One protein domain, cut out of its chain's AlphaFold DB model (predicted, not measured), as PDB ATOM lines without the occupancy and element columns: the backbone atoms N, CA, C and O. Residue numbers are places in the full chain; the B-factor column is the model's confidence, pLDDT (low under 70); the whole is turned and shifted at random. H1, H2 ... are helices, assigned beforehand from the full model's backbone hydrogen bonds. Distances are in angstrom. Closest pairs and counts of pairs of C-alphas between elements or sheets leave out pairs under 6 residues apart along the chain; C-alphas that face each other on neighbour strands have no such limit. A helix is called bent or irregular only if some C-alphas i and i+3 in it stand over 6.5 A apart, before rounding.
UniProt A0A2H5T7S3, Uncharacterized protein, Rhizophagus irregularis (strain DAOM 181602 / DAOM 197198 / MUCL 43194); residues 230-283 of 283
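What this domain is: This is residues 230 to 283 of the 283 residues of an uncharacterized protein of Rhizophagus irregularis (strain DAOM 181602 / DAOM 197198 / MUCL 43194) (UniProt A0A2H5T7S3). A short helix, H1, crosses the early part of one long helix, H2, whose far end sticks out as a free arm from residue 270 to 282, with Phe 283 after it. The printed part has 54 residues with two named helices, H1 then H2, no named strand, and the class is all helix. It is only just loose, close to extended, with a radius of gyration of the C-alphas of 15.1 A and spans of 48 by 15 by 15 A.

How they stand to each other: Look first at H1, residues 234 to 245, then at H2, residues 252 to 282. They touch, with residues 237 to 242 of H1 and 254 to 261 of H2 alone; their closest C-alphas, of Phe 237 and Asn 258, are 5.9 A apart. They run opposite ways at a steep tilt of 59 degrees. In H2 every O i to N i+4 pair is within hydrogen-bond range, in H1 7 of 8.

Where its parts are: Find C-alpha 234 at (129.203, 193.647, 205.230); from there H1 runs 17.5 A. H2 runs 45.7 A to C-alpha 282 at (102.372, 177.760, 220.953).

The domain as a whole: The C-alphas farthest apart, of Gln 251 and Phe 283, are 48.6 A apart. The printed part has no cut, and the H1 to H2 link is short. Of the printed residues, one has a pLDDT under 70, namely residue 283, the chain's last.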
ATOM      1  N   ARG A 230     120.138 194.139 213.569       80.69
ATOM      2  CA  ARG A 230     120.026 192.692 213.295       80.69
ATOM      3  C   ARG A 230     120.712 192.249 212.002       80.69
ATOM      4  O   ARG A 230     121.000 191.062 211.840       80.69
ATOM      5  N   ASN A 231     120.916 193.174 211.066       81.75
ATOM      6  CA  ASN A 231     121.525 192.900 209.769       81.75
ATOM      7  C   ASN A 231     122.405 194.082 209.327       81.75
ATOM      8  O   ASN A 231     121.973 194.868 208.485       81.75
ATOM      9  N   PRO A 232     123.587 194.262 209.942       82.50
ATOM     10  CA  PRO A 232     124.526 195.295 209.519       82.50
ATOM     11  C   PRO A 232     125.088 194.981 208.118       82.50
ATOM     12  O   PRO A 232     125.163 193.803 207.753       82.50
ATOM     13  N   PRO A 233     125.483 196.003 207.335       82.25
ATOM     14  CA  PRO A 233     126.113 195.803 206.031       82.25
ATOM     15  C   PRO A 233     127.511 195.180 206.177       82.25
ATOM     16  O   PRO A 233     128.167 195.332 207.209       82.25
ATOM     17  N   ASP A 234     127.986 194.474 205.147       76.88
ATOM     18  CA  ASP A 234     129.203 193.647 205.230       76.88
ATOM     19  C   ASP A 234     130.468 194.445 205.581       76.88
ATOM     20  O   ASP A 234     131.336 193.936 206.298       76.88
ATOM     21  N   HIS A 235     130.557 195.693 205.119       83.88
ATOM     22  CA  HIS A 235     131.673 196.597 205.391       83.88
ATOM     23  C   HIS A 235     131.624 197.201 206.810       83.88
ATOM     24  O   HIS A 235     132.619 197.756 207.284       83.88
ATOM     25  N   ALA A 236     130.488 197.114 207.519       83.94
ATOM     26  CA  ALA A 236     130.364 197.664 208.871       83.94
ATOM     27  C   ALA A 236     131.287 196.941 209.854       83.94
ATOM     28  O   ALA A 236     131.855 197.576 210.738       83.94
ATOM     29  N   PHE A 237     131.489 195.632 209.674       86.50
ATOM     30  CA  PHE A 237     132.435 194.864 210.481       86.50
ATOM     31  C   PHE A 237     133.870 195.358 210.296       86.50
ATOM     32  O   PHE A 237     134.597 195.496 211.275       86.50
ATOM     33  N   ASP A 238     134.258 195.698 209.065       86.12
ATOM     34  CA  ASP A 238     135.582 196.246 208.775       86.12
ATOM     35  C   ASP A 238     135.766 197.618 209.454       86.12
ATOM     36  O   ASP A 238     136.775 197.834 210.127       86.12
ATOM     37  N   LYS A 239     134.758 198.506 209.380       85.62
ATOM     38  CA  LYS A 239     134.761 199.817 210.066       85.62
ATOM     39  C   LYS A 239     134.840 199.682 211.592       85.62
ATOM     40  O   LYS A 239     135.558 200.439 212.241       85.62
ATOM     41  N   ILE A 240     134.109 198.731 212.173       82.19
ATOM     42  CA  ILE A 240     134.111 198.471 213.621       82.19
ATOM     43  C   ILE A 240     135.472 197.939 214.061       82.19
ATOM     44  O   ILE A 240     136.051 198.448 215.017       82.19
ATOM     45  N   THR A 241     136.020 196.971 213.333       84.06
ATOM     46  CA  THR A 241     137.329 196.395 213.641       84.06
ATOM     47  C   THR A 241     138.444 197.434 213.538       84.06
ATOM     48  O   THR A 241     139.327 197.473 214.396       84.06
ATOM     49  N   GLN A 242     138.366 198.335 212.556       84.56
ATOM     50  CA  GLN A 242     139.297 199.450 212.432       84.56
ATOM     51  C   GLN A 242     139.163 200.448 213.591       84.56
ATOM     52  O   GLN A 242     140.172 200.839 214.169       84.56
ATOM     53  N   LYS A 243     137.938 200.832 213.978       82.00
ATOM     54  CA  LYS A 243     137.711 201.800 215.067       82.00
ATOM     55  C   LYS A 243     138.048 201.255 216.457       82.00
ATOM     56  O   LYS A 243     138.546 202.011 217.282       82.00
ATOM     57  N   ILE A 244     137.759 199.981 216.728       77.12
ATOM     58  CA  ILE A 244     137.936 199.384 218.062       77.12
ATOM     59  C   ILE A 244     139.359 198.855 218.249       77.12
ATOM     60  O   ILE A 244     139.959 199.069 219.299       77.12
ATOM     61  N   PHE A 245     139.907 198.172 217.240       77.75
ATOM     62  CA  PHE A 245     141.194 197.479 217.363       77.75
ATOM     63  C   PHE A 245     142.329 198.150 216.585       77.75
ATOM     64  O   PHE A 245     143.470 197.708 216.685       77.75
ATOM     65  N   GLY A 246     142.051 199.192 215.793       78.12
ATOM     66  CA  GLY A 246     143.069 199.865 214.981       78.12
ATOM     67  C   GLY A 246     143.635 198.995 213.854       78.12
ATOM     68  O   GLY A 246     144.695 199.306 213.312       78.12
ATOM     69  N   HIS A 247     142.971 197.887 213.509       79.88
ATOM     70  CA  HIS A 247     143.423 196.987 212.452       79.88
ATOM     71  C   HIS A 247     142.776 197.336 211.115       79.88
ATOM     72  O   HIS A 247     141.551 197.374 210.995       79.88
ATOM     73  N   ASP A 248     143.596 197.497 210.077       76.00
ATOM     74  CA  ASP A 248     143.091 197.657 208.715       76.00
ATOM     75  C   ASP A 248     142.478 196.351 208.193       76.00
ATOM     76  O   ASP A 248     142.984 195.258 208.466       76.00
ATOM     77  N   ALA A 249     141.441 196.457 207.354       70.06
ATOM     78  CA  ALA A 249     140.669 195.326 206.813       70.06
ATOM     79  C   ALA A 249     141.517 194.240 206.110       70.06
ATOM     80  O   ALA A 249     141.105 193.084 205.962       70.06
ATOM     81  N   TYR A 250     142.727 194.588 205.669       71.69
ATOM     82  CA  TYR A 250     143.640 193.680 204.976       71.69
ATOM     83  C   TYR A 250     144.522 192.847 205.915       71.69
ATOM     84  O   TYR A 250     145.092 191.845 205.466       71.69
ATOM     85  N   GLN A 251     144.605 193.206 207.199       82.25
ATOM     86  CA  GLN A 251     145.395 192.487 208.194       82.25
ATOM     87  C   GLN A 251     144.763 191.123 208.516       82.25
ATOM     88  O   GLN A 251     143.543 190.965 208.562       82.25
ATOM     89  N   SER A 252     145.596 190.102 208.743       80.56
ATOM     90  CA  SER A 252     145.130 188.742 209.064       80.56
ATOM     91  C   SER A 252     144.302 188.696 210.351       80.56
ATOM     92  O   SER A 252     143.341 187.933 210.425       80.56
ATOM     93  N   VAL A 253     144.640 189.550 211.320       80.88
ATOM     94  CA  VAL A 253     143.916 189.710 212.588       80.88
ATOM     95  C   VAL A 253     142.532 190.324 212.360       80.88
ATOM     96  O   VAL A 253     141.543 189.803 212.862       80.88
ATOM     97  N   ALA A 254     142.416 191.356 211.517       82.94
ATOM     98  CA  ALA A 254     141.111 191.924 211.171       82.94
ATOM     99  C   ALA A 254     140.201 190.887 210.497       82.94
ATOM    100  O   ALA A 254     139.025 190.763 210.831       82.94
ATOM    101  N   LYS A 255     140.760 190.070 209.595       86.19
ATOM    102  CA  LYS A 255     140.008 189.001 208.923       86.19
ATOM    103  C   LYS A 255     139.502 187.935 209.894       86.19
ATOM    104  O   LYS A 255     138.372 187.481 209.731       86.19
ATOM    105  N   SER A 256     140.303 187.531 210.883       86.12
ATOM    106  CA  SER A 256     139.873 186.530 211.868       86.12
ATOM    107  C   SER A 256     138.783 187.071 212.797       86.12
ATOM    108  O   SER A 256     137.829 186.350 213.096       86.12
ATOM    109  N   ILE A 257     138.874 188.345 213.188       84.12
ATOM    110  CA  ILE A 257     137.843 189.041 213.968       84.12
ATOM    111  C   ILE A 257     136.542 189.149 213.157       84.12
ATOM    112  O   ILE A 257     135.486 188.732 213.629       84.12
ATOM    113  N   ASN A 258     136.612 189.595 211.900       87.44
ATOM    114  CA  ASN A 258     135.422 189.767 211.060       87.44
ATOM    115  C   ASN A 258     134.749 188.433 210.708       87.44
ATOM    116  O   ASN A 258     133.524 188.360 210.613       87.44
ATOM    117  N   GLU A 259     135.515 187.353 210.548       88.19
ATOM    118  CA  GLU A 259     134.942 186.016 210.366       88.19
ATOM    119  C   GLU A 259     134.173 185.556 211.613       88.19
ATOM    120  O   GLU A 259     133.061 185.030 211.511       88.19
ATOM    121  N   ARG A 260     134.720 185.817 212.806       86.25
ATOM    122  CA  ARG A 260     134.029 185.546 214.070       86.25
ATOM    123  C   ARG A 260     132.737 186.354 214.174       86.25
ATOM    124  O   ARG A 260     131.700 185.775 214.488       86.25
ATOM    125  N   TYR A 261     132.774 187.643 213.841       87.38
ATOM    126  CA  TYR A 261     131.595 188.510 213.821       87.38
ATOM    127  C   TYR A 261     130.473 187.938 212.948       87.38
ATOM    128  O   TYR A 261     129.342 187.769 213.411       87.38
ATOM    129  N   ARG A 262     130.790 187.525 211.714       88.25
ATOM    130  CA  ARG A 262     129.813 186.910 210.796       88.25
ATOM    131  C   ARG A 262     129.209 185.624 211.351       88.25
ATOM    132  O   ARG A 262     127.999 185.401 211.214       88.25
ATOM    133  N   LYS A 263     130.031 184.784 211.984       89.81
ATOM    134  CA  LYS A 263     129.579 183.536 212.603       89.81
ATOM    135  C   LYS A 263     128.628 183.808 213.770       89.81
ATOM    136  O   LYS A 263     127.501 183.318 213.740       89.81
ATOM    137  N   SER A 264     129.018 184.663 214.716       88.50
ATOM    138  CA  SER A 264     128.187 185.019 215.874       88.50
ATOM    139  C   SER A 264     126.847 185.626 215.450       88.50
ATOM    140  O   SER A 264     125.795 185.219 215.938       88.50
ATOM    141  N   PHE A 265     126.841 186.517 214.451       90.44
ATOM    142  CA  PHE A 265     125.606 187.081 213.894       90.44
ATOM    143  C   PHE A 265     124.701 186.040 213.230       90.44
ATOM    144  O   PHE A 265     123.475 186.175 213.242       90.44
ATOM    145  N   SER A 266     125.277 185.024 212.593       89.25
ATOM    146  CA  SER A 266     124.502 183.933 211.994       89.25
ATOM    147  C   SER A 266     123.857 183.069 213.077       89.25
ATOM    148  O   SER A 266     122.669 182.751 212.981       89.25
ATOM    149  N   ASP A 267     124.601 182.781 214.146       90.38
ATOM    150  CA  ASP A 267     124.121 182.011 215.290       90.38
ATOM    151  C   ASP A 267     123.006 182.755 216.041       90.38
ATOM    152  O   ASP A 267     121.958 182.171 216.314       90.38
ATOM    153  N   TYR A 268     123.155 184.061 216.293       91.56
ATOM    154  CA  TYR A 268     122.106 184.866 216.932       91.56
ATOM    155  C   TYR A 268     120.827 184.938 216.096       91.56
ATOM    156  O   TYR A 268     119.725 184.795 216.630       91.56
ATOM    157  N   ARG A 269     120.945 185.094 214.770       89.81
ATOM    158  CA  ARG A 269     119.789 185.052 213.858       89.81
ATOM    159  C   ARG A 269     119.090 183.699 213.896       89.81
ATOM    160  O   ARG A 269     117.861 183.646 213.906       89.81
ATOM    161  N   TYR A 270     119.861 182.616 213.932       91.81
ATOM    162  CA  TYR A 270     119.322 181.267 214.033       91.81
ATOM    163  C   TYR A 270     118.595 181.039 215.364       91.81
ATOM    164  O   TYR A 270     117.457 180.571 215.365       91.81
ATOM    165  N   GLN A 271     119.199 181.435 216.487       89.75
ATOM    166  CA  GLN A 271     118.577 181.349 217.810       89.75
ATOM    167  C   GLN A 271     117.280 182.158 217.875       89.75
ATOM    168  O   GLN A 271     116.250 181.626 218.285       89.75
ATOM    169  N   LEU A 272     117.298 183.404 217.392       88.31
ATOM    170  CA  LEU A 272     116.109 184.253 217.339       88.31
ATOM    171  C   LEU A 272     114.999 183.611 216.497       88.31
ATOM    172  O   LEU A 272     113.850 183.552 216.928       88.31
ATOM    173  N   LYS A 273     115.338 183.080 215.317       90.69
ATOM    174  CA  LYS A 273     114.381 182.384 214.448       90.69
ATOM    175  C   LYS A 273     113.775 181.159 215.132       90.69
ATOM    176  O   LYS A 273     112.584 180.910 214.972       90.69
ATOM    177  N   ASN A 274     114.572 180.399 215.876       91.50
ATOM    178  CA  ASN A 274     114.084 179.228 216.597       91.50
ATOM    179  C   ASN A 274     113.127 179.618 217.719       91.50
ATOM    180  O   ASN A 274     112.053 179.037 217.800       91.50
ATOM    181  N   VAL A 275     113.475 180.627 218.524       91.62
ATOM    182  CA  VAL A 275     112.593 181.140 219.585       91.62
ATOM    183  C   VAL A 275     111.261 181.604 218.997       91.62
ATOM    184  O   VAL A 275     110.208 181.209 219.488       91.62
ATOM    185  N   LEU A 276     111.294 182.364 217.897       89.56
ATOM    186  CA  LEU A 276     110.083 182.798 217.198       89.56
ATOM    187  C   LEU A 276     109.271 181.617 216.649       89.56
ATOM    188  O   LEU A 276     108.053 181.611 216.766       89.56
ATOM    189  N   SER A 277     109.929 180.609 216.072       89.81
ATOM    190  CA  SER A 277     109.274 179.400 215.552       89.81
ATOM    191  C   SER A 277     108.588 178.589 216.652       89.81
ATOM    192  O   SER A 277     107.517 178.039 216.420       89.81
ATOM    193  N   THR A 278     109.184 178.517 217.844       91.38
ATOM    194  CA  THR A 278     108.559 177.885 219.012       91.38
ATOM    195  C   THR A 278     107.350 178.688 219.476       91.38
ATOM    196  O   THR A 278     106.272 178.116 219.573       91.38
ATOM    197  N   LEU A 279     107.488 180.008 219.648       88.06
ATOM    198  CA  LEU A 279     106.374 180.869 220.059       88.06
ATOM    199  C   LEU A 279     105.188 180.773 219.090       88.06
ATOM    200  O   LEU A 279     104.054 180.623 219.515       88.06
ATOM    201  N   VAL A 280     105.443 180.810 217.779       87.38
ATOM    202  CA  VAL A 280     104.395 180.715 216.746       87.38
ATOM    203  C   VAL A 280     103.680 179.360 216.753       87.38
ATOM    204  O   VAL A 280     102.557 179.282 216.281       87.38
ATOM    205  N   LYS A 281     104.306 178.292 217.256       82.50
ATOM    206  CA  LYS A 281     103.652 176.982 217.410       82.50
ATOM    207  C   LYS A 281     102.831 176.864 218.694       82.50
ATOM    208  O   LYS A 281     102.031 175.941 218.796       82.50
ATOM    209  N   GLU A 282     103.098 177.718 219.679       76.06
ATOM    210  CA  GLU A 282     102.372 177.760 220.953       76.06
ATOM    211  C   GLU A 282     101.096 178.619 220.878       76.06
ATOM    212  O   GLU A 282     100.233 178.482 221.744       76.06
ATOM    213  N   PHE A 283     100.969 179.463 219.847       59.31
ATOM    214  CA  PHE A 283      99.755 180.204 219.484       59.31
ATOM    215  C   PHE A 283      98.939 179.463 218.419       59.31
ATOM    216  O   PHE A 283      97.694 179.569 218.476       59.31
TER     217      PHE A 283